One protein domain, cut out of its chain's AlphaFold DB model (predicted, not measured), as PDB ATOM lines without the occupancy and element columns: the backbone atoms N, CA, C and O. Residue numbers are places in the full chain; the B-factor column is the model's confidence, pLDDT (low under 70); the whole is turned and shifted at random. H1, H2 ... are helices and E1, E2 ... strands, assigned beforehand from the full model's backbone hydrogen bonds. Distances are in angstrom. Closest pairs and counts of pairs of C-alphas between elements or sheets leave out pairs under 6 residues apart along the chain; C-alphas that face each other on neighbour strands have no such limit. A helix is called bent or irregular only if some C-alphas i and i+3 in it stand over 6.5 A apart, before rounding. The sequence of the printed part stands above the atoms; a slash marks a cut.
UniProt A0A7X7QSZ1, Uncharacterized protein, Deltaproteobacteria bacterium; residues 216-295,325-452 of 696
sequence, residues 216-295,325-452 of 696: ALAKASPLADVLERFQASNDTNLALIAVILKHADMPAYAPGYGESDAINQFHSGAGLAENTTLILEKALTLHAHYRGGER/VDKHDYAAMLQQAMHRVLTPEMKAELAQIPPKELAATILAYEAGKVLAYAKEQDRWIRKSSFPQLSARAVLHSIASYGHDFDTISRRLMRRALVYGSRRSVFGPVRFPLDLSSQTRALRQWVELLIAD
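This is residues 216 to 295 and 325 to 452 of the 696 residues of an uncharacterized protein of Deltaproteobacteria bacterium (UniProt A0A7X7QSZ1). A compact bundle of helices is gathered round H8 in the middle, with H3, H5, H9, H11 and H12 packed on it and H6 over H5 and H12. H7 crosses one end of H5 and H12, while at the other end of the body a small strand hairpin, E1 and E2, carries on beyond H8. The printed part has 208 residues, mostly helix, in the order H1 to H8, E1, E2, H9 to H12; the sheet E1 - E2 is antiparallel. The radius of gyration of the C-alphas is 16.2 A, and the spans are 47 by 43 by 35 A.

Find C-alpha 373 at (-14.108, 59.077, -40.253), where E1, residues 373 to 376, begins; E2 is residues 379 to 382. Just before E1, H8, residues 355 to 372, runs 25.6 A from C-alpha 355 at (-10.698, 34.315, -28.775). Go back to Ala 216 for H1, 216 to 219, then H2, 222 to 229, H3, 235 to 246, and H4, 260 to 266. H5, 272 to 295, spans 32.9 A; it is irregular, with C-alphas 291 and 294 9.2 A apart, and has a kink of 57 degrees near residue 289. H6 is 327 to 341, 21.0 A, and H7 344 to 351. After E2 come H9, 387 to 397, H10, 401 to 404, H11, 407 to 418, and H12, 437 to 450, 20.1 A, ending at C-alpha 450, (-21.873, 50.034, -34.434).

In the hairpin E1 and E2, look for N 374 and O 381, 2.9 A apart, within hydrogen-bond range. H3, H5, H6, H8, H11 and H12 form a bundle, helices side by side. H8 touches H9, closest at C-alphas 368 and 391, 3.7 A. H8 touches H5 at a shallow tilt of 22 degrees, opposite ways, closest at C-alphas 366 and 276, 6.6 A. H3 touches H8, closest at C-alphas 244 and 367, 5.3 A; H3 also touches H1, closest at C-alphas 242 and 218, 5.0 A, and, with residues 235 to 236 alone, H10, closest at C-alphas 236 and 401, 5.4 A. H2 touches H5 through residues 273 to 281 of H5 alone, closest at C-alphas 223 and 277, 5.3 A. H6 touches H5, closest at C-alphas 331 and 279, 5.4 A. H12 touches H11, closest at C-alphas 443 and 416, 4.3 A, and H7, about perpendicular at 85 degrees, closest at C-alphas 438 and 349, 5.0 A. H4 touches no helix. Every O i to N i+4 pair is within hydrogen-bond range in H2, H3, H6, H7, H9 and H11, but 2 of 3 in H4, 18 of 20 in H5, 12 of 14 in H8 and 9 of 10 in H12; H1 and H10 are too short for such a pair.

The C-alphas of Arg 295 and Gln 377 are the two farthest apart, 52.0 A. Residues 296 to 324 are not printed, and C-alphas 295 and 325 are 31.8 A apart across the cut. The links H3 to H4 and H11 to H12 are long. Mean pLDDT of the printed part is 87.8; residues 257 to 260, 293 to 295, 423 to 431 and 433 are under 70.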
ATOM      1  N   ALA A 216       6.816  46.081 -33.822       92.31
ATOM      2  CA  ALA A 216       7.445  46.194 -32.506       92.31
ATOM      3  C   ALA A 216       6.674  47.148 -31.579       92.31
ATOM      4  O   ALA A 216       6.439  46.814 -30.422       92.31
ATOM      5  N   LEU A 217       6.228  48.299 -32.099       93.94
ATOM      6  CA  LEU A 217       5.435  49.255 -31.324       93.94
ATOM      7  C   LEU A 217       4.037  48.706 -31.025       93.94
ATOM      8  O   LEU A 217       3.537  48.880 -29.919       93.94
ATOM      9  N   ALA A 218       3.435  47.982 -31.974       94.56
ATOM     10  CA  ALA A 218       2.164  47.298 -31.748       94.56
ATOM     11  C   ALA A 218       2.259  46.236 -30.640       94.56
ATOM     12  O   ALA A 218       1.399  46.204 -29.763       94.56
ATOM     13  N   LYS A 219       3.322  45.420 -30.634       94.81
ATOM     14  CA  LYS A 219       3.571  44.400 -29.598       94.81
ATOM     15  C   LYS A 219       3.813  44.984 -28.205       94.81
ATOM     16  O   LYS A 219       3.459  44.344 -27.234       94.81
ATOM     17  N   ALA A 220       4.392  46.180 -28.107       94.88
ATOM     18  CA  ALA A 220       4.653  46.844 -26.829       94.88
ATOM     19  C   ALA A 220       3.451  47.647 -26.285       94.88
ATOM     20  O   ALA A 220       3.601  48.403 -25.328       94.88
ATOM     21  N   SER A 221       2.284  47.562 -26.931       95.69
ATOM     22  CA  SER A 221       1.117  48.377 -26.586       95.69
ATOM     23  C   SER A 221       0.188  47.696 -25.570       95.69
ATOM     24  O   SER A 221       0.094  46.467 -25.565       95.69
ATOM     25  N   PRO A 222      -0.621  48.468 -24.812       95.56
ATOM     26  CA  PRO A 222      -1.634  47.905 -23.912       95.56
ATOM     27  C   PRO A 222      -2.642  46.978 -24.611       95.56
ATOM     28  O   PRO A 222      -3.161  46.041 -24.008       95.56
ATOM     29  N   LEU A 223      -2.914  47.210 -25.901       95.19
ATOM     30  CA  LEU A 223      -3.773  46.339 -26.705       95.19
ATOM     31  C   LEU A 223      -3.161  44.947 -26.899       95.19
ATOM     32  O   LEU A 223      -3.879  43.949 -26.830       95.19
ATOM     33  N   ALA A 224      -1.849  44.869 -27.134       96.00
ATOM     34  CA  ALA A 224      -1.161  43.590 -27.260       96.00
ATOM     35  C   ALA A 224      -1.154  42.834 -25.924       96.00
ATOM     36  O   ALA A 224      -1.454  41.641 -25.920       96.00
ATOM     37  N   ASP A 225      -0.968  43.533 -24.798       96.38
ATOM     38  CA  ASP A 225      -1.060  42.935 -23.458       96.38
ATOM     39  C   ASP A 225      -2.441  42.304 -23.205       96.38
ATOM     40  O   ASP A 225      -2.552  41.223 -22.620       96.38
ATOM     41  N   VAL A 226      -3.525  42.952 -23.652       96.62
ATOM     42  CA  VAL A 226      -4.879  42.370 -23.602       96.62
ATOM     43  C   VAL A 226      -4.938  41.084 -24.433       96.62
ATOM     44  O   VAL A 226      -5.397  40.057 -23.933       96.62
ATOM     45  N   LEU A 227      -4.454  41.096 -25.679       96.62
ATOM     46  CA  LEU A 227      -4.479  39.905 -26.534       96.62
ATOM     47  C   LEU A 227      -3.685  38.737 -25.946       96.62
ATOM     48  O   LEU A 227      -4.138  37.595 -26.027       96.62
ATOM     49  N   GLU A 228      -2.518  39.001 -25.365       95.81
ATOM     50  CA  GLU A 228      -1.687  37.970 -24.743       95.81
ATOM     51  C   GLU A 228      -2.379  37.351 -23.525       95.81
ATOM     52  O   GLU A 228      -2.482  36.124 -23.447       95.81
ATOM     53  N   ARG A 229      -2.958  38.177 -22.638       95.00
ATOM     54  CA  ARG A 229      -3.708  37.706 -21.456       95.00
ATOM     55  C   ARG A 229      -4.842  36.741 -21.805       95.00
ATOM     56  O   ARG A 229      -5.079  35.791 -21.064       95.00
ATOM     57  N   PHE A 230      -5.526  36.965 -22.926       94.69
ATOM     58  CA  PHE A 230      -6.655  36.141 -23.376       94.69
ATOM     59  C   PHE A 230      -6.290  35.117 -24.465       94.69
ATOM     60  O   PHE A 230      -7.185  34.511 -25.056       94.69
ATOM     61  N   GLN A 231      -4.995  34.912 -24.746       95.38
ATOM     62  CA  GLN A 231      -4.503  34.007 -25.800       95.38
ATOM     63  C   GLN A 231      -5.090  34.305 -27.197       95.38
ATOM     64  O   GLN A 231      -5.230  33.424 -28.050       95.38
ATOM     65  N   ALA A 232      -5.424  35.569 -27.445       96.44
ATOM     66  CA  ALA A 232      -5.991  36.074 -28.690       96.44
ATOM     67  C   ALA A 232      -4.928  36.679 -29.632       96.44
ATOM     68  O   ALA A 232      -5.272  37.229 -30.676       96.44
ATOM     69  N   SER A 233      -3.639  36.577 -29.290       96.56
ATOM     70  CA  SER A 233      -2.540  37.116 -30.101       96.56
ATOM     71  C   SER A 233      -2.273  36.275 -31.362       96.56
ATOM     72  O   SER A 233      -2.181  35.043 -31.306       96.56
ATOM     73  N   ASN A 234      -2.178  36.949 -32.510       96.75
ATOM     74  CA  ASN A 234      -1.683  36.456 -33.800       96.75
ATOM     75  C   ASN A 234      -1.239  37.648 -34.671       96.75
ATOM     76  O   ASN A 234      -1.456  38.808 -34.303       96.75
ATOM     77  N   ASP A 235      -0.628  37.378 -35.824       96.12
ATOM     78  CA  ASP A 235      -0.066  38.425 -36.684       96.12
ATOM     79  C   ASP A 235      -1.147  39.371 -37.219       96.12
ATOM     80  O   ASP A 235      -0.936  40.580 -37.303       96.12
ATOM     81  N   THR A 236      -2.333  38.847 -37.534       95.38
ATOM     82  CA  THR A 236      -3.478  39.646 -37.989       95.38
ATOM     83  C   THR A 236      -3.949  40.632 -36.924       95.38
ATOM     84  O   THR A 236      -4.104  41.817 -37.215       95.38
ATOM     85  N   ASN A 237      -4.141  40.183 -35.681       97.88
ATOM     86  CA  ASN A 237      -4.601  41.042 -34.592       97.88
ATOM     87  C   ASN A 237      -3.549  42.096 -34.233       97.88
ATOM     88  O   ASN A 237      -3.896  43.255 -34.013       97.88
ATOM     89  N   LEU A 238      -2.262  41.738 -34.267       97.62
ATOM     90  CA  LEU A 238      -1.169  42.697 -34.097       97.62
ATOM     91  C   LEU A 238      -1.119  43.735 -35.227       97.62
ATOM     92  O   LEU A 238      -0.866  44.911 -34.967       97.62
ATOM     93  N   ALA A 239      -1.391  43.336 -36.471       95.38
ATOM     94  CA  ALA A 239      -1.458  44.264 -37.596       95.38
ATOM     95  C   ALA A 239      -2.660  45.220 -37.489       95.38
ATOM     96  O   ALA A 239      -2.519  46.410 -37.771       95.38
ATOM     97  N   LEU A 240      -3.818  44.745 -37.017       97.06
ATOM     98  CA  LEU A 240      -4.977  45.602 -36.734       97.06
ATOM     99  C   LEU A 240      -4.683  46.601 -35.604       97.06
ATOM    100  O   LEU A 240      -4.989  47.786 -35.741       97.06
ATOM    101  N   ILE A 241      -4.014  46.161 -34.532       98.06
ATOM    102  CA  ILE A 241      -3.513  47.054 -33.473       98.06
ATOM    103  C   ILE A 241      -2.574  48.110 -34.061       98.06
ATOM    104  O   ILE A 241      -2.682  49.286 -33.719       98.06
ATOM    105  N   ALA A 242      -1.678  47.723 -34.972       96.25
ATOM    106  CA  ALA A 242      -0.745  48.657 -35.589       96.25
ATOM    107  C   ALA A 242      -1.459  49.770 -36.383       96.25
ATOM    108  O   ALA A 242      -1.006  50.918 -36.379       96.25
ATOM    109  N   VAL A 243      -2.588  49.457 -37.025       95.50
ATOM    110  CA  VAL A 243      -3.453  50.457 -37.672       95.50
ATOM    111  C   VAL A 243      -4.086  51.377 -36.627       95.50
ATOM    112  O   VAL A 243      -3.981  52.595 -36.739       95.50
ATOM    113  N   ILE A 244      -4.687  50.819 -35.574       97.12
ATOM    114  CA  ILE A 244      -5.344  51.600 -34.512       97.12
ATOM    115  C   ILE A 244      -4.360  52.571 -33.840       97.12
ATOM    116  O   ILE A 244      -4.658  53.755 -33.699       97.12
ATOM    117  N   LEU A 245      -3.160  52.106 -33.484       97.25
ATOM    118  CA  LEU A 245      -2.138  52.926 -32.827       97.25
ATOM    119  C   LEU A 245      -1.596  54.036 -33.725       97.25
ATOM    120  O   LEU A 245      -1.240  55.104 -33.229       97.25
ATOM    121  N   LYS A 246      -1.558  53.830 -35.049       96.19
ATOM    122  CA  LYS A 246      -1.173  54.894 -35.987       96.19
ATOM    123  C   LYS A 246      -2.142  56.075 -35.941       96.19
ATOM    124  O   LYS A 246      -1.751  57.200 -36.249       96.19
ATOM    125  N   HIS A 247      -3.377  55.804 -35.537       94.56
ATOM    126  CA  HIS A 247      -4.486  56.739 -35.464       94.56
ATOM    127  C   HIS A 247      -4.987  56.924 -34.020       94.56
ATOM    128  O   HIS A 247      -6.161  57.220 -33.814       94.56
ATOM    129  N   ALA A 248      -4.107  56.764 -33.021       93.06
ATOM    130  CA  ALA A 248      -4.482  56.723 -31.605       93.06
ATOM    131  C   ALA A 248      -5.275  57.954 -31.122       93.06
ATOM    132  O   ALA A 248      -6.231  57.791 -30.364       93.06
ATOM    133  N   ASP A 249      -4.918  59.151 -31.602       89.44
ATOM    134  CA  ASP A 249      -5.533  60.430 -31.206       89.44
ATOM    135  C   ASP A 249      -6.874  60.718 -31.905       89.44
ATOM    136  O   ASP A 249      -7.539  61.714 -31.614       89.44
ATOM    137  N   MET A 250      -7.285  59.873 -32.857       91.88
ATOM    138  CA  MET A 250      -8.604  59.974 -33.479       91.88
ATOM    139  C   MET A 250      -9.682  59.740 -32.414       91.88
ATOM    140  O   MET A 250      -9.510  58.855 -31.575       91.88
ATOM    141  N   PRO A 251     -10.804  60.479 -32.417       91.75
ATOM    142  CA  PRO A 251     -11.888  60.185 -31.495       91.75
ATOM    143  C   PRO A 251     -12.466  58.798 -31.787       91.75
ATOM    144  O   PRO A 251     -12.679  58.428 -32.942       91.75
ATOM    145  N   ALA A 252     -12.768  58.048 -30.731       91.25
ATOM    146  CA  ALA A 252     -13.374  56.723 -30.844       91.25
ATOM    147  C   ALA A 252     -14.787  56.743 -31.459       91.25
ATOM    148  O   ALA A 252     -15.229  55.732 -32.006       91.25
ATOM    149  N   TYR A 253     -15.474  57.888 -31.375       90.31
ATOM    150  CA  TYR A 253     -16.800  58.132 -31.938       90.31
ATOM    151  C   TYR A 253     -16.822  59.503 -32.610       90.31
ATOM    152  O   TYR A 253     -16.421  60.497 -32.001       90.31
ATOM    153  N   ALA A 254     -17.301  59.555 -33.849       85.50
ATOM    154  CA  ALA A 254     -17.493  60.790 -34.601       85.50
ATOM    155  C   ALA A 254     -18.966  60.913 -35.026       85.50
ATOM    156  O   ALA A 254     -19.530  59.924 -35.498       85.50
ATOM    157  N   PRO A 255     -19.592  62.095 -34.885       82.12
ATOM    158  CA  PRO A 255     -20.991  62.295 -35.255       82.12
ATOM    159  C   PRO A 255     -21.208  62.190 -36.766       82.12
ATOM    160  O   PRO A 255     -20.336  62.567 -37.556       82.12
ATOM    161  N   GLY A 256     -22.388  61.712 -37.174       74.75
ATOM    162  CA  GLY A 256     -22.885  61.901 -38.534       74.75
ATOM    163  C   GLY A 256     -23.260  63.361 -38.818       74.75
ATOM    164  O   GLY A 256     -23.253  64.220 -37.928       74.75
ATOM    165  N   TYR A 257     -23.604  63.659 -40.074       66.81
ATOM    166  CA  TYR A 257     -24.148  64.970 -40.441       66.81
ATOM    167  C   TYR A 257     -25.452  65.224 -39.660       66.81
ATOM    168  O   TYR A 257     -26.391  64.446 -39.764       66.81
ATOM    169  N   GLY A 258     -25.489  66.292 -38.852       65.12
ATOM    170  CA  GLY A 258     -26.652  66.663 -38.025       65.12
ATOM    171  C   GLY A 258     -26.688  66.082 -36.598       65.12
ATOM    172  O   GLY A 258     -27.510  66.515 -35.800       65.12
ATOM    173  N   GLU A 259     -25.773  65.176 -36.229       65.19
ATOM    174  CA  GLU A 259     -25.786  64.454 -34.932       65.19
ATOM    175  C   GLU A 259     -24.768  64.992 -33.900       65.19
ATOM    176  O   GLU A 259     -24.608  64.435 -32.811       65.19
ATOM    177  N   SER A 260     -24.065  66.080 -34.238       63.66
ATOM    178  CA  SER A 260     -22.942  66.665 -33.476       63.66
ATOM    179  C   SER A 260     -23.222  66.834 -31.981       63.66
ATOM    180  O   SER A 260     -22.353  66.580 -31.143       63.66
ATOM    181  N   ASP A 261     -24.436  67.247 -31.635       71.19
ATOM    182  CA  ASP A 261     -24.731  67.706 -30.282       71.19
ATOM    183  C   ASP A 261     -25.064  66.543 -29.341       71.19
ATOM    184  O   ASP A 261     -24.714  66.593 -28.164       71.19
ATOM    185  N   ALA A 262     -25.647  65.455 -29.853       77.94
ATOM    186  CA  ALA A 262     -26.079  64.318 -29.040       77.94
ATOM    187  C   ALA A 262     -24.894  63.521 -28.468       77.94
ATOM    188  O   ALA A 262     -24.859  63.224 -27.271       77.94
ATOM    189  N   ILE A 263     -23.881  63.225 -29.293       81.31
ATOM    190  CA  ILE A 263     -22.690  62.478 -28.850       81.31
ATOM    191  C   ILE A 263     -21.894  63.293 -27.830       81.31
ATOM    192  O   ILE A 263     -21.521  62.776 -26.778       81.31
ATOM    193  N   ASN A 264     -21.677  64.581 -28.110       79.44
ATOM    194  CA  ASN A 264     -20.900  65.468 -27.245       79.44
ATOM    195  C   ASN A 264     -21.584  65.751 -25.897       79.44
ATOM    196  O   ASN A 264     -20.900  66.053 -24.913       79.44
ATOM    197  N   GLN A 265     -22.917  65.676 -25.842       79.56
ATOM    198  CA  GLN A 265     -23.692  65.781 -24.603       79.56
ATOM    199  C   GLN A 265     -23.639  64.500 -23.766       79.56
ATOM    200  O   GLN A 265     -23.691  64.588 -22.543       79.56
ATOM    201  N   PHE A 266     -23.528  63.333 -24.406       81.75
ATOM    202  CA  PHE A 266     -23.600  62.043 -23.724       81.75
ATOM    203  C   PHE A 266     -22.234  61.511 -23.277       81.75
ATOM    204  O   PHE A 266     -22.107  61.041 -22.151       81.75
ATOM    205  N   HIS A 267     -21.213  61.587 -24.131       82.62
ATOM    206  CA  HIS A 267     -19.915  60.944 -23.913       82.62
ATOM    207  C   HIS A 267     -18.806  61.982 -23.704       82.62
ATOM    208  O   HIS A 267     -18.739  62.990 -24.412       82.62
ATOM    209  N   SER A 268     -17.905  61.746 -22.743       80.31
ATOM    210  CA  SER A 268     -16.792  62.664 -22.444       80.31
ATOM    211  C   SER A 268     -15.719  62.722 -23.538       80.31
ATOM    212  O   SER A 268     -14.882  63.621 -23.523       80.31
ATOM    213  N   GLY A 269     -15.744  61.776 -24.482       80.50
ATOM    214  CA  GLY A 269     -14.718  61.600 -25.505       80.50
ATOM    215  C   GLY A 269     -13.592  60.673 -25.040       80.50
ATOM    216  O   GLY A 269     -13.266  60.610 -23.856       80.50
ATOM    217  N   ALA A 270     -13.015  59.934 -25.988       87.88
ATOM    218  CA  ALA A 270     -11.870  59.051 -25.786       87.88
ATOM    219  C   ALA A 270     -11.084  58.925 -27.098       87.88
ATOM    220  O   ALA A 270     -11.684  58.952 -28.179       87.88
ATOM    221  N   GLY A 271      -9.761  58.775 -27.000       92.75
ATOM    222  CA  GLY A 271      -8.930  58.407 -28.145       92.75
ATOM    223  C   GLY A 271      -9.223  56.974 -28.594       92.75
ATOM    224  O   GLY A 271      -9.584  56.119 -27.780       92.75
ATOM    225  N   LEU A 272      -9.068  56.703 -29.887       94.56
ATOM    226  CA  LEU A 272      -9.405  55.426 -30.511       94.56
ATOM    227  C   LEU A 272      -8.671  54.256 -29.847       94.56
ATOM    228  O   LEU A 272      -9.300  53.262 -29.489       94.56
ATOM    229  N   ALA A 273      -7.358  54.376 -29.636       95.69
ATOM    230  CA  ALA A 273      -6.550  53.300 -29.055       95.69
ATOM    231  C   ALA A 273      -6.937  52.989 -27.600       95.69
ATOM    232  O   ALA A 273      -7.055  51.824 -27.214       95.69
ATOM    233  N   GLU A 274      -7.178  54.030 -26.805       94.94
ATOM    234  CA  GLU A 274      -7.564  53.886 -25.405       94.94
ATOM    235  C   GLU A 274      -8.943  53.232 -25.272       94.94
ATOM    236  O   GLU A 274      -9.087  52.228 -24.574       94.94
ATOM    237  N   ASN A 275      -9.937  53.735 -26.007       94.44
ATOM    238  CA  ASN A 275     -11.281  53.166 -26.011       94.44
ATOM    239  C   ASN A 275     -11.282  51.711 -26.504       94.44
ATOM    240  O   ASN A 275     -11.910  50.847 -25.894       94.44
ATOM    241  N   THR A 276     -10.521  51.419 -27.565       96.94
ATOM    242  CA  THR A 276     -10.402  50.054 -28.098       96.94
ATOM    243  C   THR A 276      -9.824  49.095 -27.061       96.94
ATOM    244  O   THR A 276     -10.273  47.956 -26.973       96.94
ATOM    245  N   THR A 277      -8.865  49.548 -26.244       97.25
ATOM    246  CA  THR A 277      -8.269  48.721 -25.181       97.25
ATOM    247  C   THR A 277      -9.324  48.300 -24.165       97.25
ATOM    248  O   THR A 277      -9.448  47.113 -23.865       97.25
ATOM    249  N   LEU A 278     -10.132  49.258 -23.699       95.94
ATOM    250  CA  LEU A 278     -11.189  49.015 -22.717       95.94
ATOM    251  C   LEU A 278     -12.291  48.104 -23.273       95.94
ATOM    252  O   LEU A 278     -12.678  47.138 -22.617       95.94
ATOM    253  N   ILE A 279     -12.767  48.373 -24.493       95.75
ATOM    254  CA  ILE A 279     -13.809  47.564 -25.140       95.75
ATOM    255  C   ILE A 279     -13.321  46.131 -25.366       95.75
ATOM    256  O   ILE A 279     -14.032  45.180 -25.034       95.75
ATOM    257  N   LEU A 280     -12.108  45.963 -25.901       97.50
ATOM    258  CA  LEU A 280     -11.536  44.647 -26.176       97.50
ATOM    259  C   LEU A 280     -11.368  43.834 -24.889       97.50
ATOM    260  O   LEU A 280     -11.736  42.661 -24.855       97.50
ATOM    261  N   GLU A 281     -10.858  44.452 -23.821       96.69
ATOM    262  CA  GLU A 281     -10.706  43.795 -22.523       96.69
ATOM    263  C   GLU A 281     -12.057  43.361 -21.946       96.69
ATOM    264  O   GLU A 281     -12.210  42.207 -21.537       96.69
ATOM    265  N   LYS A 282     -13.061  44.245 -21.949       95.75
ATOM    266  CA  LYS A 282     -14.400  43.943 -21.424       95.75
ATOM    267  C   LYS A 282     -15.095  42.839 -22.231       95.75
ATOM    268  O   LYS A 282     -15.672  41.923 -21.635       95.75
ATOM    269  N   ALA A 283     -14.984  42.866 -23.560       96.56
ATOM    270  CA  ALA A 283     -15.551  41.847 -24.441       96.56
ATOM    271  C   ALA A 283     -14.856  40.482 -24.288       96.56
ATOM    272  O   ALA A 283     -15.532  39.459 -24.166       96.56
ATOM    273  N   LEU A 284     -13.518  40.443 -24.235       96.25
ATOM    274  CA  LEU A 284     -12.770  39.193 -24.041       96.25
ATOM    275  C   LEU A 284     -12.951  38.615 -22.635       96.25
ATOM    276  O   LEU A 284     -13.041  37.396 -22.496       96.25
ATOM    277  N   THR A 285     -13.085  39.464 -21.614       95.00
ATOM    278  CA  THR A 285     -13.445  39.038 -20.251       95.00
ATOM    279  C   THR A 285     -14.807  38.349 -20.244       95.00
ATOM    280  O   THR A 285     -14.950  37.251 -19.705       95.00
ATOM    281  N   LEU A 286     -15.801  38.964 -20.891       94.31
ATOM    282  CA  LEU A 286     -17.151  38.413 -20.987       94.31
ATOM    283  C   LEU A 286     -17.175  37.094 -21.773       94.31
ATOM    284  O   LEU A 286     -17.816  36.127 -21.371       94.31
ATOM    285  N   HIS A 287     -16.424  37.025 -22.867       95.50
ATOM    286  CA  HIS A 287     -16.278  35.807 -23.653       95.50
ATOM    287  C   HIS A 287     -15.579  34.678 -22.878       95.50
ATOM    288  O   HIS A 287     -16.011  33.527 -22.934       95.50
ATOM    289  N   ALA A 288     -14.526  34.990 -22.115       92.75
ATOM    290  CA  ALA A 288     -13.848  34.020 -21.258       92.75
ATOM    291  C   ALA A 288     -14.791  33.451 -20.186       92.75
ATOM    292  O   ALA A 288     -14.770  32.243 -19.938       92.75
ATOM    293  N   HIS A 289     -15.663  34.293 -19.620       91.38
ATOM    294  CA  HIS A 289     -16.714  33.860 -18.699       91.38
ATOM    295  C   HIS A 289     -17.664  32.836 -19.348       91.38
ATOM    296  O   HIS A 289     -17.960  31.809 -18.739       91.38
ATOM    297  N   TYR A 290     -18.064  33.030 -20.610       92.81
ATOM    298  CA  TYR A 290     -18.900  32.049 -21.316       92.81
ATOM    299  C   TYR A 290     -18.180  30.727 -21.605       92.81
ATOM    300  O   TYR A 290     -18.800  29.668 -21.542       92.81
ATOM    301  N   ARG A 291     -16.874  30.763 -21.901       88.31
ATOM    302  CA  ARG A 291     -16.080  29.559 -22.210       88.31
ATOM    303  C   ARG A 291     -15.828  28.657 -21.011       88.31
ATOM    304  O   ARG A 291     -15.733  27.446 -21.177       88.31
ATOM    305  N   GLY A 292     -15.666  29.240 -19.830       73.56
ATOM    306  CA  GLY A 292     -15.279  28.505 -18.630       73.56
ATOM    307  C   GLY A 292     -16.405  28.134 -17.670       73.56
ATOM    308  O   GLY A 292     -16.137  27.475 -16.663       73.56
ATOM    309  N   GLY A 293     -17.634  28.597 -17.928       59.16
ATOM    310  CA  GLY A 293     -18.678  28.675 -16.900       59.16
ATOM    311  C   GLY A 293     -18.240  29.538 -15.703       59.16
ATOM    312  O   GLY A 293     -17.156  30.121 -15.704       59.16
ATOM    313  N   GLU A 294     -19.035  29.580 -14.629       46.56
ATOM    314  CA  GLU A 294     -18.721  30.318 -13.381       46.56
ATOM    315  C   GLU A 294     -17.376  29.932 -12.710       46.56
ATOM    316  O   GLU A 294     -16.987  30.533 -11.712       46.56
ATOM    317  N   ARG A 295     -16.641  28.939 -13.236       38.62
ATOM    318  CA  ARG A 295     -15.395  28.398 -12.669       38.62
ATOM    319  C   ARG A 295     -14.107  28.757 -13.418       38.62
ATOM    320  O   ARG A 295     -13.040  28.373 -12.937       38.62
ATOM    321  N   VAL A 325     -21.060  60.444 -19.585       84.62
ATOM    322  CA  VAL A 325     -20.520  59.105 -19.364       84.62
ATOM    323  C   VAL A 325     -19.055  59.122 -19.779       84.62
ATOM    324  O   VAL A 325     -18.728  59.569 -20.888       84.62
ATOM    325  N   ASP A 326     -18.176  58.685 -18.881       89.44
ATOM    326  CA  ASP A 326     -16.761  58.557 -19.195       89.44
ATOM    327  C   ASP A 326     -16.471  57.277 -20.003       89.44
ATOM    328  O   ASP A 326     -17.337  56.431 -20.227       89.44
ATOM    329  N   LYS A 327     -15.235  57.131 -20.482       88.94
ATOM    330  CA  LYS A 327     -14.817  55.977 -21.296       88.94
ATOM    331  C   LYS A 327     -14.875  54.632 -20.556       88.94
ATOM    332  O   LYS A 327     -15.097  53.602 -21.192       88.94
ATOM    333  N   HIS A 328     -14.657  54.616 -19.240       90.12
ATOM    334  CA  HIS A 328     -14.682  53.393 -18.436       90.12
ATOM    335  C   HIS A 328     -16.122  52.960 -18.166       90.12
ATOM    336  O   HIS A 328     -16.454  51.791 -18.378       90.12
ATOM    337  N   ASP A 329     -16.975  53.914 -17.791       88.94
ATOM    338  CA  ASP A 329     -18.409  53.725 -17.616       88.94
ATOM    339  C   ASP A 329     -19.047  53.254 -18.925       88.94
ATOM    340  O   ASP A 329     -19.793  52.276 -18.941       88.94
ATOM    341  N   TYR A 330     -18.692  53.877 -20.055       90.75
ATOM    342  CA  TYR A 330     -19.197  53.471 -21.362       90.75
ATOM    343  C   TYR A 330     -18.768  52.042 -21.731       90.75
ATOM    344  O   TYR A 330     -19.598  51.244 -22.171       90.75
ATOM    345  N   ALA A 331     -17.501  51.674 -21.514       92.25
ATOM    346  CA  ALA A 331     -17.035  50.310 -21.770       92.25
ATOM    347  C   ALA A 331     -17.751  49.271 -20.881       92.25
ATOM    348  O   ALA A 331     -18.040  48.162 -21.338       92.25
ATOM    349  N   ALA A 332     -18.080  49.623 -19.632       90.69
ATOM    350  CA  ALA A 332     -18.885  48.783 -18.744       90.69
ATOM    351  C   ALA A 332     -20.347  48.666 -19.219       90.69
ATOM    352  O   ALA A 332     -20.886  47.560 -19.273       90.69
ATOM    353  N   MET A 333     -20.965  49.773 -19.648       91.25
ATOM    354  CA  MET A 333     -22.307  49.770 -20.246       91.25
ATOM    355  C   MET A 333     -22.363  48.895 -21.502       91.25
ATOM    356  O   MET A 333     -23.296  48.108 -21.669       91.25
ATOM    357  N   LEU A 334     -21.352  48.986 -22.370       94.19
ATOM    358  CA  LEU A 334     -21.251  48.156 -23.568       94.19
ATOM    359  C   LEU A 334     -21.085  46.671 -23.216       94.19
ATOM    360  O   LEU A 334     -21.725  45.830 -23.841       94.19
ATOM    361  N   GLN A 335     -20.289  46.338 -22.194       94.88
ATOM    362  CA  GLN A 335     -20.161  44.962 -21.701       94.88
ATOM    363  C   GLN A 335     -21.510  44.401 -21.230       94.88
ATOM    364  O   GLN A 335     -21.879  43.280 -21.583       94.88
ATOM    365  N   GLN A 336     -22.259  45.186 -20.454       92.44
ATOM    366  CA  GLN A 336     -23.579  44.798 -19.965       92.44
ATOM    367  C   GLN A 336     -24.570  44.627 -21.121       92.44
ATOM    368  O   GLN A 336     -25.299  43.635 -21.160       92.44
ATOM    369  N   ALA A 337     -24.558  45.537 -22.098       94.12
ATOM    370  CA  ALA A 337     -25.349  45.413 -23.318       94.12
ATOM    371  C   ALA A 337     -25.001  44.124 -24.083       94.12
ATOM    372  O   ALA A 337     -25.893  43.341 -24.402       94.12
ATOM    373  N   MET A 338     -23.710  43.850 -24.295       96.12
ATOM    374  CA  MET A 338     -23.215  42.627 -24.940       96.12
ATOM    375  C   MET A 338     -23.650  41.355 -24.209       96.12
ATOM    376  O   MET A 338     -23.930  40.343 -24.854       96.12
ATOM    377  N   HIS A 339     -23.723  41.383 -22.878       94.38
ATOM    378  CA  HIS A 339     -24.219  40.249 -22.105       94.38
ATOM    379  C   HIS A 339     -25.724  40.046 -22.265       94.38
ATOM    380  O   HIS A 339     -26.186  38.928 -22.493       94.38
ATOM    381  N   ARG A 340     -26.467  41.145 -22.156       92.06
ATOM    382  CA  ARG A 340     -27.926  41.178 -22.111       92.06
ATOM    383  C   ARG A 340     -28.579  40.760 -23.428       92.06
ATOM    384  O   ARG A 340     -29.620  40.114 -23.400       92.06
ATOM    385  N   VAL A 341     -27.998  41.123 -24.573       93.44
ATOM    386  CA  VAL A 341     -28.620  40.842 -25.880       93.44
ATOM    387  C   VAL A 341     -28.613  39.363 -26.267       93.44
ATOM    388  O   VAL A 341     -29.461  38.933 -27.049       93.44
ATOM    389  N   LEU A 342     -27.680  38.583 -25.715       92.44
ATOM    390  CA  LEU A 342     -27.511  37.177 -26.060       92.44
ATOM    391  C   LEU A 342     -28.444  36.285 -25.235       92.44
ATOM    392  O   LEU A 342     -28.433  36.308 -24.003       92.44
ATOM    393  N   THR A 343     -29.172  35.400 -25.913       89.81
ATOM    394  CA  THR A 343     -29.882  34.296 -25.255       89.81
ATOM    395  C   THR A 343     -28.889  33.261 -24.701       89.81
ATOM    396  O   THR A 343     -27.735  33.232 -25.133       89.81
ATOM    397  N   PRO A 344     -29.289  32.369 -23.775       88.94
ATOM    398  CA  PRO A 344     -28.394  31.330 -23.254       88.94
ATOM    399  C   PRO A 344     -27.760  30.447 -24.338       88.94
ATOM    400  O   PRO A 344     -26.569  30.158 -24.273       88.94
ATOM    401  N   GLU A 345     -28.519  30.088 -25.376       88.88
ATOM    402  CA  GLU A 345     -27.987  29.365 -26.539       88.88
ATOM    403  C   GLU A 345     -26.967  30.213 -27.304       88.88
ATOM    404  O   GLU A 345     -25.890  29.727 -27.628       88.88
ATOM    405  N   MET A 346     -27.238  31.502 -27.531       92.31
ATOM    406  CA  MET A 346     -26.275  32.390 -28.191       92.31
ATOM    407  C   MET A 346     -25.005  32.600 -27.362       92.31
ATOM    408  O   MET A 346     -23.927  32.691 -27.943       92.31
ATOM    409  N   LYS A 347     -25.099  32.649 -26.026       94.12
ATOM    410  CA  LYS A 347     -23.932  32.690 -25.126       94.12
ATOM    411  C   LYS A 347     -23.079  31.424 -25.300       94.12
ATOM    412  O   LYS A 347     -21.860  31.531 -25.429       94.12
ATOM    413  N   ALA A 348     -23.712  30.250 -25.377       93.31
ATOM    414  CA  ALA A 348     -23.029  28.978 -25.619       93.31
ATOM    415  C   ALA A 348     -22.388  28.904 -27.017       93.31
ATOM    416  O   ALA A 348     -21.253  28.455 -27.151       93.31
ATOM    417  N   GLU A 349     -23.075  29.388 -28.051       94.88
ATOM    418  CA  GLU A 349     -22.543  29.475 -29.416       94.88
ATOM    419  C   GLU A 349     -21.369  30.454 -29.507       94.88
ATOM    420  O   GLU A 349     -20.352  30.148 -30.127       94.88
ATOM    421  N   LEU A 350     -21.464  31.611 -28.847       95.25
ATOM    422  CA  LEU A 350     -20.373  32.581 -28.802       95.25
ATOM    423  C   LEU A 350     -19.144  32.007 -28.087       95.25
ATOM    424  O   LEU A 350     -18.030  32.242 -28.534       95.25
ATOM    425  N   ALA A 351     -19.330  31.215 -27.025       95.06
ATOM    426  CA  ALA A 351     -18.240  30.549 -26.307       95.06
ATOM    427  C   ALA A 351     -17.439  29.567 -27.185       95.06
ATOM    428  O   ALA A 351     -16.271  29.277 -26.916       95.06
ATOM    429  N   GLN A 352     -18.047  29.034 -28.243       95.62
ATOM    430  CA  GLN A 352     -17.347  28.147 -29.170       95.62
ATOM    431  C   GLN A 352     -16.405  28.909 -30.111       95.62
ATOM    432  O   GLN A 352     -15.514  28.294 -30.696       95.62
ATOM    433  N   ILE A 353     -16.567  30.230 -30.250       96.50
ATOM    434  CA  ILE A 353     -15.730  31.055 -31.121       96.50
ATOM    435  C   ILE A 353     -14.338  31.210 -30.486       96.50
ATOM    436  O   ILE A 353     -14.209  31.613 -29.328       96.50
ATOM    437  N   PRO A 354     -13.245  30.920 -31.208       96.31
ATOM    438  CA  PRO A 354     -11.903  31.158 -30.697       96.31
ATOM    439  C   PRO A 354     -11.667  32.637 -30.325       96.31
ATOM    440  O   PRO A 354     -12.019  33.531 -31.098       96.31
ATOM    441  N   PRO A 355     -10.984  32.938 -29.197       96.75
ATOM    442  CA  PRO A 355     -10.698  34.315 -28.775       96.75
ATOM    443  C   PRO A 355      -9.997  35.155 -29.845       96.75
ATOM    444  O   PRO A 355     -10.222  36.358 -29.928       96.75
ATOM    445  N   LYS A 356      -9.175  34.514 -30.688       97.69
ATOM    446  CA  LYS A 356      -8.481  35.153 -31.813       97.69
ATOM    447  C   LYS A 356      -9.450  35.735 -32.842       97.69
ATOM    448  O   LYS A 356      -9.219  36.848 -33.301       97.69
ATOM    449  N   GLU A 357     -10.518  35.012 -33.180       97.62
ATOM    450  CA  GLU A 357     -11.535  35.436 -34.158       97.62
ATOM    451  C   GLU A 357     -12.434  36.536 -33.594       97.62
ATOM    452  O   GLU A 357     -12.747  37.517 -34.276       97.62
ATOM    453  N   LEU A 358     -12.808  36.405 -32.319       97.62
ATOM    454  CA  LEU A 358     -13.559  37.433 -31.611       97.62
ATOM    455  C   LEU A 358     -12.760  38.744 -31.544       97.62
ATOM    456  O   LEU A 358     -13.266  39.796 -31.937       97.62
ATOM    457  N   ALA A 359     -11.499  38.673 -31.108       98.12
ATOM    458  CA  ALA A 359     -10.611  39.829 -31.049       98.12
ATOM    459  C   ALA A 359     -10.393  40.449 -32.435       98.12
ATOM    460  O   ALA A 359     -10.510  41.664 -32.568       98.12
ATOM    461  N   ALA A 360     -10.160  39.634 -33.469       98.00
ATOM    462  CA  ALA A 360     -10.017  40.105 -34.846       98.00
ATOM    463  C   ALA A 360     -11.253  40.867 -35.327       98.00
ATOM    464  O   ALA A 360     -11.122  41.900 -35.973       98.00
ATOM    465  N   THR A 361     -12.453  40.393 -34.985       97.94
ATOM    466  CA  THR A 361     -13.712  41.047 -35.365       97.94
ATOM    467  C   THR A 361     -13.857  42.419 -34.707       97.94
ATOM    468  O   THR A 361     -14.173  43.395 -35.388       97.94
ATOM    469  N   ILE A 362     -13.587  42.510 -33.400       97.81
ATOM    470  CA  ILE A 362     -13.665  43.766 -32.639       97.81
ATOM    471  C   ILE A 362     -12.595  44.751 -33.129       97.81
ATOM    472  O   ILE A 362     -12.906  45.891 -33.465       97.81
ATOM    473  N   LEU A 363     -11.344  44.295 -33.241       98.12
ATOM    474  CA  LEU A 363     -10.224  45.104 -33.725       98.12
ATOM    475  C   LEU A 363     -10.436  45.567 -35.170       98.12
ATOM    476  O   LEU A 363     -10.104  46.701 -35.496       98.12
ATOM    477  N   ALA A 364     -11.005  44.726 -36.036       96.69
ATOM    478  CA  ALA A 364     -11.342  45.113 -37.402       96.69
ATOM    479  C   ALA A 364     -12.408  46.206 -37.439       96.69
ATOM    480  O   ALA A 364     -12.306  47.121 -38.257       96.69
ATOM    481  N   TYR A 365     -13.415  46.129 -36.564       96.44
ATOM    482  CA  TYR A 365     -14.420  47.178 -36.446       96.44
ATOM    483  C   TYR A 365     -13.798  48.512 -36.018       96.44
ATOM    484  O   TYR A 365     -13.967  49.515 -36.713       96.44
ATOM    485  N   GLU A 366     -13.005  48.507 -34.946       96.44
ATOM    486  CA  GLU A 366     -12.334  49.711 -34.444       96.44
ATOM    487  C   GLU A 366     -11.326  50.281 -35.455       96.44
ATOM    488  O   GLU A 366     -11.343  51.476 -35.744       96.44
ATOM    489  N   ALA A 367     -10.512  49.438 -36.098       94.56
ATOM    490  CA  ALA A 367      -9.599  49.866 -37.161       94.56
ATOM    491  C   ALA A 367     -10.350  50.399 -38.398       94.56
ATOM    492  O   ALA A 367      -9.881  51.314 -39.073       94.56
ATOM    493  N   GLY A 368     -11.544  49.869 -38.685       90.88
ATOM    494  CA  GLY A 368     -12.424  50.328 -39.759       90.88
ATOM    495  C   GLY A 368     -12.865  51.786 -39.623       90.88
ATOM    496  O   GLY A 368     -13.103  52.444 -40.642       90.88
ATOM    497  N   LYS A 369     -12.913  52.325 -38.396       91.56
ATOM    498  CA  LYS A 369     -13.249  53.735 -38.137       91.56
ATOM    499  C   LYS A 369     -12.282  54.696 -38.829       91.56
ATOM    500  O   LYS A 369     -12.717  55.736 -39.313       91.56
ATOM    501  N   VAL A 370     -11.021  54.292 -39.014       88.88
ATOM    502  CA  VAL A 370      -9.995  55.073 -39.728       88.88
ATOM    503  C   VAL A 370     -10.404  55.413 -41.164       88.88
ATOM    504  O   VAL A 370     -10.050  56.474 -41.670       88.88
ATOM    505  N   LEU A 371     -11.162  54.534 -41.826       83.81
ATOM    506  CA  LEU A 371     -11.677  54.783 -43.177       83.81
ATOM    507  C   LEU A 371     -13.072  55.414 -43.171       83.81
ATOM    508  O   LEU A 371     -13.509  55.955 -44.184       83.81
ATOM    509  N   ALA A 372     -13.811  55.275 -42.070       84.25
ATOM    510  CA  ALA A 372     -15.168  55.794 -41.953       84.25
ATOM    511  C   ALA A 372     -15.198  57.271 -41.537       84.25
ATOM    512  O   ALA A 372     -16.157  57.974 -41.870       84.25
ATOM    513  N   TYR A 373     -14.183  57.729 -40.804       84.38
ATOM    514  CA  TYR A 373     -14.108  59.077 -40.253       84.38
ATOM    515  C   TYR A 373     -13.232  59.984 -41.114       84.38
ATOM    516  O   TYR A 373     -12.229  59.564 -41.687       84.38
ATOM    517  N   ALA A 374     -13.613  61.253 -41.192       81.31
ATOM    518  CA  ALA A 374     -12.843  62.292 -41.854       81.31
ATOM    519  C   ALA A 374     -12.781  63.530 -40.962       81.31
ATOM    520  O   ALA A 374     -13.708  63.802 -40.197       81.31
ATOM    521  N   LYS A 375     -11.683  64.282 -41.058       81.00
ATOM    522  CA  LYS A 375     -11.550  65.576 -40.394       81.00
ATOM    523  C   LYS A 375     -11.947  66.674 -41.386       81.00
ATOM    524  O   LYS A 375     -11.226  66.911 -42.352       81.00
ATOM    525  N   GLU A 376     -13.085  67.323 -41.158       80.12
ATOM    526  CA  GLU A 376     -13.617  68.427 -41.966       80.12
ATOM    527  C   GLU A 376     -13.758  69.675 -41.081       80.12
ATOM    528  O   GLU A 376     -14.326  69.603 -39.996       80.12
ATOM    529  N   GLN A 377     -13.214  70.821 -41.514       81.69
ATOM    530  CA  GLN A 377     -13.279  72.094 -40.765       81.69
ATOM    531  C   GLN A 377     -12.852  71.960 -39.286       81.69
ATOM    532  O   GLN A 377     -13.529  72.422 -38.370       81.69
ATOM    533  N   ASP A 378     -11.738  71.261 -39.053       81.62
ATOM    534  CA  ASP A 378     -11.206  70.918 -37.728       81.62
ATOM    535  C   ASP A 378     -12.078  70.040 -36.816       81.62
ATOM    536  O   ASP A 378     -11.684  69.739 -35.688       81.62
ATOM    537  N   ARG A 379     -13.198  69.516 -37.319       83.81
ATOM    538  CA  ARG A 379     -14.058  68.570 -36.606       83.81
ATOM    539  C   ARG A 379     -13.981  67.188 -37.238       83.81
ATOM    540  O   ARG A 379     -13.885  67.042 -38.453       83.81
ATOM    541  N   TRP A 380     -14.019  66.156 -36.406       85.06
ATOM    542  CA  TRP A 380     -14.162  64.787 -36.885       85.06
ATOM    543  C   TRP A 380     -15.628  64.502 -37.181       85.06
ATOM    544  O   TRP A 380     -16.487  64.766 -36.343       85.06
ATOM    545  N   ILE A 381     -15.892  63.943 -38.356       80.88
ATOM    546  CA  ILE A 381     -17.222  63.519 -38.778       80.88
ATOM    547  C   ILE A 381     -17.182  62.084 -39.300       80.88
ATOM    548  O   ILE A 381     -16.190  61.635 -39.885       80.88
ATOM    549  N   ARG A 382     -18.286  61.359 -39.124       81.75
ATOM    550  CA  ARG A 382     -18.509  60.059 -39.754       81.75
ATOM    551  C   ARG A 382     -18.962  60.280 -41.196       81.75
ATOM    552  O   ARG A 382     -20.139  60.496 -41.461       81.75
ATOM    553  N   LYS A 383     -18.011  60.216 -42.130       76.06
ATOM    554  CA  LYS A 383     -18.253  60.416 -43.567       76.06
ATOM    555  C   LYS A 383     -18.912  59.206 -44.229       76.06
ATOM    556  O   LYS A 383     -19.717  59.362 -45.140       76.06
ATOM    557  N   SER A 384     -18.553  57.998 -43.797       77.50
ATOM    558  CA  SER A 384     -19.177  56.766 -44.288       77.50
ATOM    559  C   SER A 384     -20.338  56.356 -43.390       77.50
ATOM    560  O   SER A 384     -20.135  56.075 -42.210       77.50
ATOM    561  N   SER A 385     -21.527  56.202 -43.969       71.69
ATOM    562  CA  SER A 385     -22.691  55.610 -43.292       71.69
ATOM    563  C   SER A 385     -22.563  54.091 -43.077       71.69
ATOM    564  O   SER A 385     -23.464  53.475 -42.516       71.69
ATOM    565  N   PHE A 386     -21.465  53.468 -43.532       76.88
ATOM    566  CA  PHE A 386     -21.252  52.014 -43.481       76.88
ATOM    567  C   PHE A 386     -19.925  51.637 -42.806       76.88
ATOM    568  O   PHE A 386     -19.058  51.032 -43.451       76.88
ATOM    569  N   PRO A 387     -19.734  51.958 -41.512       82.31
ATOM    570  CA  PRO A 387     -18.504  51.633 -40.784       82.31
ATOM    571  C   PRO A 387     -18.185  50.129 -40.789       82.31
ATOM    572  O   PRO A 387     -17.023  49.735 -40.839       82.31
ATOM    573  N   GLN A 388     -19.198  49.267 -40.852       85.06
ATOM    574  CA  GLN A 388     -19.038  47.819 -40.956       85.06
ATOM    575  C   GLN A 388     -18.433  47.349 -42.291       85.06
ATOM    576  O   GLN A 388     -17.733  46.334 -42.342       85.06
ATOM    577  N   LEU A 389     -18.668  48.083 -43.385       83.88
ATOM    578  CA  LEU A 389     -18.029  47.792 -44.672       83.88
ATOM    579  C   LEU A 389     -16.573  48.264 -44.673       83.88
ATOM    580  O   LEU A 389     -15.716  47.563 -45.212       83.88
ATOM    581  N   SER A 390     -16.288  49.390 -44.013       86.69
ATOM    582  CA  SER A 390     -14.920  49.846 -43.751       86.69
ATOM    583  C   SER A 390     -14.139  48.831 -42.912       86.69
ATOM    584  O   SER A 390     -13.028  48.463 -43.280       86.69
ATOM    585  N   ALA A 391     -14.747  48.304 -41.847       89.69
ATOM    586  CA  ALA A 391     -14.165  47.261 -41.003       89.69
ATOM    587  C   ALA A 391     -13.781  46.011 -41.800       89.69
ATOM    588  O   ALA A 391     -12.655  45.519 -41.722       89.69
ATOM    589  N   ARG A 392     -14.702  45.532 -42.646       88.50
ATOM    590  CA  ARG A 392     -14.429  44.427 -43.568       88.50
ATOM    591  C   ARG A 392     -13.263  44.758 -44.506       88.50
ATOM    592  O   ARG A 392     -12.427  43.890 -44.744       88.50
ATOM    593  N   ALA A 393     -13.219  45.964 -45.069       82.75
ATOM    594  CA  ALA A 393     -12.162  46.362 -45.997       82.75
ATOM    595  C   ALA A 393     -10.778  46.348 -45.330       82.75
ATOM    596  O   ALA A 393      -9.839  45.819 -45.922       82.75
ATOM    597  N   VAL A 394     -10.676  46.856 -44.095       86.38
ATOM    598  CA  VAL A 394      -9.435  46.818 -43.303       86.38
ATOM    599  C   VAL A 394      -9.039  45.382 -42.975       86.38
ATOM    600  O   VAL A 394      -7.903  44.999 -43.222       86.38
ATOM    601  N   LEU A 395      -9.962  44.545 -42.493       89.81
ATOM    602  CA  LEU A 395      -9.650  43.144 -42.185       89.81
ATOM    603  C   LEU A 395      -9.072  42.399 -43.401       89.81
ATOM    604  O   LEU A 395      -8.089  41.673 -43.284       89.81
ATOM    605  N   HIS A 396      -9.654  42.611 -44.584       85.12
ATOM    606  CA  HIS A 396      -9.210  41.971 -45.823       85.12
ATOM    607  C   HIS A 396      -7.902  42.530 -46.398       85.12
ATOM    608  O   HIS A 396      -7.331  41.896 -47.289       85.12
ATOM    609  N   SER A 397      -7.432  43.694 -45.948       81.00
ATOM    610  CA  SER A 397      -6.154  44.244 -46.404       81.00
ATOM    611  C   SER A 397      -4.955  43.747 -45.601       81.00
ATOM    612  O   SER A 397      -3.824  43.867 -46.073       81.00
ATOM    613  N   ILE A 398      -5.185  43.144 -44.432       82.75
ATOM    614  CA  ILE A 398      -4.120  42.575 -43.609       82.75
ATOM    615  C   ILE A 398      -3.544  41.323 -44.278       82.75
ATOM    616  O   ILE A 398      -4.244  40.338 -44.510       82.75
ATOM    617  N   ALA A 399      -2.241  41.340 -44.567       83.00
ATOM    618  CA  ALA A 399      -1.575  40.274 -45.317       83.00
ATOM    619  C   ALA A 399      -1.631  38.901 -44.618       83.00
ATOM    620  O   ALA A 399      -1.804  37.883 -45.288       83.00
ATOM    621  N   SER A 400      -1.524  38.871 -43.288       84.81
ATOM    622  CA  SER A 400      -1.579  37.643 -42.483       84.81
ATOM    623  C   SER A 400      -2.992  37.068 -42.326       84.81
ATOM    624  O   SER A 400      -3.119  35.907 -41.955       84.81
ATOM    625  N   TYR A 401      -4.055  37.802 -42.685       86.50
ATOM    626  CA  TYR A 401      -5.445  37.374 -42.466       86.50
ATOM    627  C   TYR A 401      -5.780  36.028 -43.122       86.50
ATOM    628  O   TYR A 401      -6.453  35.190 -42.528       86.50
ATOM    629  N   GLY A 402      -5.292  35.802 -44.345       78.38
ATOM    630  CA  GLY A 402      -5.524  34.548 -45.067       78.38
ATOM    631  C   GLY A 402      -4.682  33.366 -44.580       78.38
ATOM    632  O   GLY A 402      -4.995  32.231 -44.928       78.38
ATOM    633  N   HIS A 403      -3.623  33.638 -43.815       84.06
ATOM    634  CA  HIS A 403      -2.752  32.633 -43.208       84.06
ATOM    635  C   HIS A 403      -3.230  32.265 -41.797       84.06
ATOM    636  O   HIS A 403      -3.295  31.088 -41.457       84.06
ATOM    637  N   ASP A 404      -3.595  33.264 -40.992       86.94
ATOM    638  CA  ASP A 404      -3.945  33.076 -39.583       86.94
ATOM    639  C   ASP A 404      -5.343  32.487 -39.375       86.94
ATOM    640  O   ASP A 404      -5.618  31.930 -38.311       86.94
ATOM    641  N   PHE A 405      -6.230  32.637 -40.363       90.31
ATOM    642  CA  PHE A 405      -7.625  32.224 -40.273       90.31
ATOM    643  C   PHE A 405      -8.043  31.392 -41.483       90.31
ATOM    644  O   PHE A 405      -7.875  31.783 -42.643       90.31
ATOM    645  N   ASP A 406      -8.665  30.248 -41.211       83.62
ATOM    646  CA  ASP A 406      -9.195  29.369 -42.243       83.62
ATOM    647  C   ASP A 406     -10.445  29.967 -42.924       83.62
ATOM    648  O   ASP A 406     -10.948  31.045 -42.594       83.62
ATOM    649  N   THR A 407     -10.964  29.292 -43.946       81.69
ATOM    650  CA  THR A 407     -12.121  29.790 -44.706       81.69
ATOM    651  C   THR A 407     -13.394  29.894 -43.854       81.69
ATOM    652  O   THR A 407     -14.239  30.748 -44.137       81.69
ATOM    653  N   ILE A 408     -13.551  29.051 -42.828       84.56
ATOM    654  CA  ILE A 408     -14.723  29.057 -41.942       84.56
ATOM    655  C   ILE A 408     -14.670  30.284 -41.026       84.56
ATOM    656  O   ILE A 408     -15.601  31.092 -41.052       84.56
ATOM    657  N   SER A 409     -13.550  30.489 -40.334       88.12
ATOM    658  CA  SER A 409     -13.294  31.636 -39.453       88.12
ATOM    659  C   SER A 409     -13.428  32.956 -40.210       88.12
ATOM    660  O   SER A 409     -14.154  33.866 -39.806       88.12
ATOM    661  N   ARG A 410     -12.810  33.050 -41.398       87.38
ATOM    662  CA  ARG A 410     -12.919  34.241 -42.257       87.38
ATOM    663  C   ARG A 410     -14.356  34.520 -42.686       87.38
ATOM    664  O   ARG A 410     -14.771  35.678 -42.774       87.38
ATOM    665  N   ARG A 411     -15.140  33.474 -42.973       86.25
ATOM    666  CA  ARG A 411     -16.559  33.612 -43.332       86.25
ATOM    667  C   ARG A 411     -17.385  34.090 -42.141       86.25
ATOM    668  O   ARG A 411     -18.212  34.977 -42.349       86.25
ATOM    669  N   LEU A 412     -17.155  33.531 -40.954       90.12
ATOM    670  CA  LEU A 412     -17.807  33.914 -39.704       90.12
ATOM    671  C   LEU A 412     -17.584  35.403 -39.412       90.12
ATOM    672  O   LEU A 412     -18.555  36.159 -39.374       90.12
ATOM    673  N   MET A 413     -16.324  35.847 -39.340       93.62
ATOM    674  CA  MET A 413     -15.982  37.243 -39.027       93.62
ATOM    675  C   MET A 413     -16.548  38.212 -40.068       93.62
ATOM    676  O   MET A 413     -17.205  39.199 -39.739       93.62
ATOM    677  N   ARG A 414     -16.375  37.901 -41.360       89.25
ATOM    678  CA  ARG A 414     -16.884  38.742 -42.451       89.25
ATOM    679  C   ARG A 414     -18.403  38.865 -42.423       89.25
ATOM    680  O   ARG A 414     -18.921  39.957 -42.645       89.25
ATOM    681  N   ARG A 415     -19.123  37.757 -42.227       89.25
ATOM    682  CA  ARG A 415     -20.591  37.774 -42.186       89.25
ATOM    683  C   ARG A 415     -21.077  38.518 -40.942       89.25
ATOM    684  O   ARG A 415     -21.980  39.335 -41.079       89.25
ATOM    685  N   ALA A 416     -20.446  38.318 -39.784       92.31
ATOM    686  CA  ALA A 416     -20.785  39.056 -38.571       92.31
ATOM    687  C   ALA A 416     -20.610  40.574 -38.746       92.31
ATOM    688  O   ALA A 416     -21.517  41.325 -38.406       92.31
ATOM    689  N   LEU A 417     -19.505  41.013 -39.366       91.69
ATOM    690  CA  LEU A 417     -19.272  42.423 -39.699       91.69
ATOM    691  C   LEU A 417     -20.321  42.960 -40.679       91.69
ATOM    692  O   LEU A 417     -21.029  43.914 -40.373       91.69
ATOM    693  N   VAL A 418     -20.470  42.334 -41.849       86.25
ATOM    694  CA  VAL A 418     -21.361  42.830 -42.915       86.25
ATOM    695  C   VAL A 418     -22.813  42.913 -42.454       86.25
ATOM    696  O   VAL A 418     -23.482  43.907 -42.731       86.25
ATOM    697  N   TYR A 419     -23.286  41.890 -41.743       86.19
ATOM    698  CA  TYR A 419     -24.662  41.821 -41.261       86.19
ATOM    699  C   TYR A 419     -24.854  42.480 -39.890       86.19
ATOM    700  O   TYR A 419     -25.967  42.459 -39.372       86.19
ATOM    701  N   GLY A 420     -23.811  43.088 -39.309       85.38
ATOM    702  CA  GLY A 420     -23.902  43.874 -38.075       85.38
ATOM    703  C   GLY A 420     -24.908  45.020 -38.187       85.38
ATOM    704  O   GLY A 420     -25.692  45.240 -37.274       85.38
ATOM    705  N   SER A 421     -24.972  45.677 -39.349       82.12
ATOM    706  CA  SER A 421     -26.000  46.683 -39.638       82.12
ATOM    707  C   SER A 421     -27.274  46.044 -40.193       82.12
ATOM    708  O   SER A 421     -27.211  45.229 -41.115       82.12
ATOM    709  N   ARG A 422     -28.437  46.480 -39.693       73.75
ATOM    710  CA  ARG A 422     -29.759  46.173 -40.277       73.75
ATOM    711  C   ARG A 422     -30.120  47.078 -41.453       73.75
ATOM    712  O   ARG A 422     -31.054  46.785 -42.185       73.75
ATOM    713  N   ARG A 423     -29.375  48.167 -41.666       68.25
ATOM    714  CA  ARG A 423     -29.685  49.199 -42.668       68.25
ATOM    715  C   ARG A 423     -28.614  49.291 -43.754       68.25
ATOM    716  O   ARG A 423     -27.419  49.129 -43.487       68.25
ATOM    717  N   SER A 424     -29.054  49.583 -44.977       65.38
ATOM    718  CA  SER A 424     -28.223  49.932 -46.134       65.38
ATOM    719  C   SER A 424     -28.822  51.127 -46.892       65.38
ATOM    720  O   SER A 424     -29.991  51.443 -46.688       65.38
ATOM    721  N   VAL A 425     -28.066  51.758 -47.809       59.97
ATOM    722  CA  VAL A 425     -28.609  52.816 -48.702       59.97
ATOM    723  C   VAL A 425     -29.792  52.305 -49.531       59.97
ATOM    724  O   VAL A 425     -30.676  53.064 -49.897       59.97
ATOM    725  N   PHE A 426     -29.803  51.008 -49.844       55.44
ATOM    726  CA  PHE A 426     -30.821  50.377 -50.685       55.44
ATOM    727  C   PHE A 426     -32.001  49.834 -49.870       55.44
ATOM    728  O   PHE A 426     -32.812  49.074 -50.395       55.44
ATOM    729  N   GLY A 427     -32.068  50.191 -48.586       58.56
ATOM    730  CA  GLY A 427     -33.068  49.716 -47.648       58.56
ATOM    731  C   GLY A 427     -32.539  48.649 -46.677       58.56
ATOM    732  O   GLY A 427     -31.325  48.478 -46.512       58.56
ATOM    733  N   PRO A 428     -33.439  47.945 -45.985       63.09
ATOM    734  CA  PRO A 428     -33.111  46.955 -44.954       63.09
ATOM    735  C   PRO A 428     -32.254  45.789 -45.459       63.09
ATOM    736  O   PRO A 428     -32.464  45.235 -46.542       63.09
ATOM    737  N   VAL A 429     -31.307  45.358 -44.629       67.06
ATOM    738  CA  VAL A 429     -30.411  44.237 -44.922       67.06
ATOM    739  C   VAL A 429     -31.110  42.930 -44.563       67.06
ATOM    740  O   VAL A 429     -31.303  42.609 -43.393       67.06
ATOM    741  N   ARG A 430     -31.462  42.132 -45.576       66.44
ATOM    742  CA  ARG A 430     -31.980  40.777 -45.352       66.44
ATOM    743  C   ARG A 430     -30.854  39.831 -44.961       66.44
ATOM    744  O   ARG A 430     -29.828  39.748 -45.639       66.44
ATOM    745  N   PHE A 431     -31.074  39.083 -43.888       69.62
ATOM    746  CA  PHE A 431     -30.144  38.054 -43.458       69.62
ATOM    747  C   PHE A 431     -30.200  36.839 -44.391       69.62
ATOM    748  O   PHE A 431     -31.294  36.389 -44.741       69.62
ATOM    749  N   PRO A 432     -29.045  36.276 -44.785       70.62
ATOM    750  CA  PRO A 432     -29.008  34.978 -45.436       70.62
ATOM    751  C   PRO A 432     -29.636  33.911 -44.541       70.62
ATOM    752  O   PRO A 432     -29.385  33.872 -43.333       70.62
ATOM    753  N   LEU A 433     -30.412  33.015 -45.148       65.94
ATOM    754  CA  LEU A 433     -31.033  31.891 -44.442       65.94
ATOM    755  C   LEU A 433     -29.973  30.955 -43.825       65.94
ATOM    756  O   LEU A 433     -30.205  30.372 -42.771       65.94
ATOM    757  N   ASP A 434     -28.779  30.887 -44.426       72.12
ATOM    758  CA  ASP A 434     -27.656  30.022 -44.044       72.12
ATOM    759  C   ASP A 434     -26.687  30.644 -43.011       72.12
ATOM    760  O   ASP A 434     -25.533  30.218 -42.892       72.12
ATOM    761  N   LEU A 435     -27.096  31.683 -42.273       81.88
ATOM    762  CA  LEU A 435     -26.274  32.212 -41.180       81.88
ATOM    763  C   LEU A 435     -26.185  31.212 -40.021       81.88
ATOM    764  O   LEU A 435     -27.198  30.938 -39.373       81.88
ATOM    765  N   SER A 436     -24.963  30.751 -39.720       88.44
ATOM    766  CA  SER A 436     -24.682  29.901 -38.556       88.44
ATOM    767  C   SER A 436     -25.028  30.601 -37.241       88.44
ATOM    768  O   SER A 436     -24.938  31.830 -37.142       88.44
ATOM    769  N   SER A 437     -25.374  29.822 -36.216       89.81
ATOM    770  CA  SER A 437     -25.715  30.326 -34.881       89.81
ATOM    771  C   SER A 437     -24.581  31.154 -34.266       89.81
ATOM    772  O   SER A 437     -24.828  32.268 -33.805       89.81
ATOM    773  N   GLN A 438     -23.326  30.706 -34.403       93.62
ATOM    774  CA  GLN A 438     -22.131  31.479 -34.031       93.62
ATOM    775  C   GLN A 438     -22.065  32.852 -34.722       93.62
ATOM    776  O   GLN A 438     -21.833  33.874 -34.077       93.62
ATOM    777  N   THR A 439     -22.324  32.904 -36.036       93.19
ATOM    778  CA  THR A 439     -22.329  34.174 -36.778       93.19
ATOM    779  C   THR A 439     -23.443  35.091 -36.275       93.19
ATOM    780  O   THR A 439     -23.219  36.290 -36.144       93.19
ATOM    781  N   ARG A 440     -24.634  34.551 -35.975       90.19
ATOM    782  CA  ARG A 440     -25.764  35.331 -35.437       90.19
ATOM    783  C   ARG A 440     -25.437  35.918 -34.063       90.19
ATOM    784  O   ARG A 440     -25.707  37.097 -33.853       90.19
ATOM    785  N   ALA A 441     -24.828  35.131 -33.177       93.81
ATOM    786  CA  ALA A 441     -24.409  35.579 -31.849       93.81
ATOM    787  C   ALA A 441     -23.352  36.693 -31.942       93.81
ATOM    788  O   ALA A 441     -23.547  37.779 -31.399       93.81
ATOM    789  N   LEU A 442     -22.280  36.481 -32.715       95.94
ATOM    790  CA  LEU A 442     -21.225  37.485 -32.886       95.94
ATOM    791  C   LEU A 442     -21.741  38.764 -33.558       95.94
ATOM    792  O   LEU A 442     -21.359  39.873 -33.190       95.94
ATOM    793  N   ARG A 443     -22.653  38.626 -34.522       93.31
ATOM    794  CA  ARG A 443     -23.301  39.749 -35.208       93.31
ATOM    795  C   ARG A 443     -24.074  40.659 -34.248       93.31
ATOM    796  O   ARG A 443     -24.091  41.864 -34.478       93.31
ATOM    797  N   GLN A 444     -24.677  40.132 -33.178       93.88
ATOM    798  CA  GLN A 444     -25.330  40.976 -32.168       93.88
ATOM    799  C   GLN A 444     -24.329  41.878 -31.437       93.88
ATOM    800  O   GLN A 444     -24.616  43.051 -31.224       93.88
ATOM    801  N   TRP A 445     -23.133  41.376 -31.119       96.38
ATOM    802  CA  TRP A 445     -22.069  42.204 -30.540       96.38
ATOM    803  C   TRP A 445     -21.561  43.256 -31.520       96.38
ATOM    804  O   TRP A 445     -21.363  44.403 -31.131       96.38
ATOM    805  N   VAL A 446     -21.403  42.898 -32.797       95.62
ATOM    806  CA  VAL A 446     -21.040  43.867 -33.841       95.62
ATOM    807  C   VAL A 446     -22.093  44.970 -33.963       95.62
ATOM    808  O   VAL A 446     -21.734  46.131 -34.111       95.62
ATOM    809  N   GLU A 447     -23.382  44.642 -33.878       93.50
ATOM    810  CA  GLU A 447     -24.449  45.648 -33.920       93.50
ATOM    811  C   GLU A 447     -24.351  46.648 -32.756       93.50
ATOM    812  O   GLU A 447     -24.505  47.848 -32.969       93.50
ATOM    813  N   LEU A 448     -24.010  46.180 -31.551       94.81
ATOM    814  CA  LEU A 448     -23.764  47.056 -30.401       94.81
ATOM    815  C   LEU A 448     -22.504  47.912 -30.561       94.81
ATOM    816  O   LEU A 448     -22.501  49.060 -30.136       94.81
ATOM    817  N   LEU A 449     -21.451  47.378 -31.189       93.75
ATOM    818  CA  LEU A 449     -20.239  48.144 -31.501       93.75
ATOM    819  C   LEU A 449     -20.507  49.261 -32.518       93.75
ATOM    820  O   LEU A 449     -19.862  50.304 -32.458       93.75
ATOM    821  N   ILE A 450     -21.453  49.041 -33.438       91.06
ATOM    822  CA  ILE A 450     -21.873  50.034 -34.434       91.06
ATOM    823  C   ILE A 450     -22.661  51.188 -33.808       91.06
ATOM    824  O   ILE A 450     -22.599  52.298 -34.336       91.06
ATOM    825  N   ALA A 451     -23.385  50.933 -32.716       88.81
ATOM    826  CA  ALA A 451     -24.224  51.928 -32.065       88.81
ATOM    827  C   ALA A 451     -23.401  53.105 -31.529       88.81
ATOM    828  O   ALA A 451     -22.402  52.924 -30.825       88.81
ATOM    829  N   ASP A 452     -23.863  54.326 -31.803       88.19
ATOM    830  CA  ASP A 452     -23.282  55.507 -31.175       88.19
ATOM    831  C   ASP A 452     -23.589  55.504 -29.663       88.19
ATOM    832  O   ASP A 452     -24.610  54.952 -29.237       88.19
TER     833      ASP A 452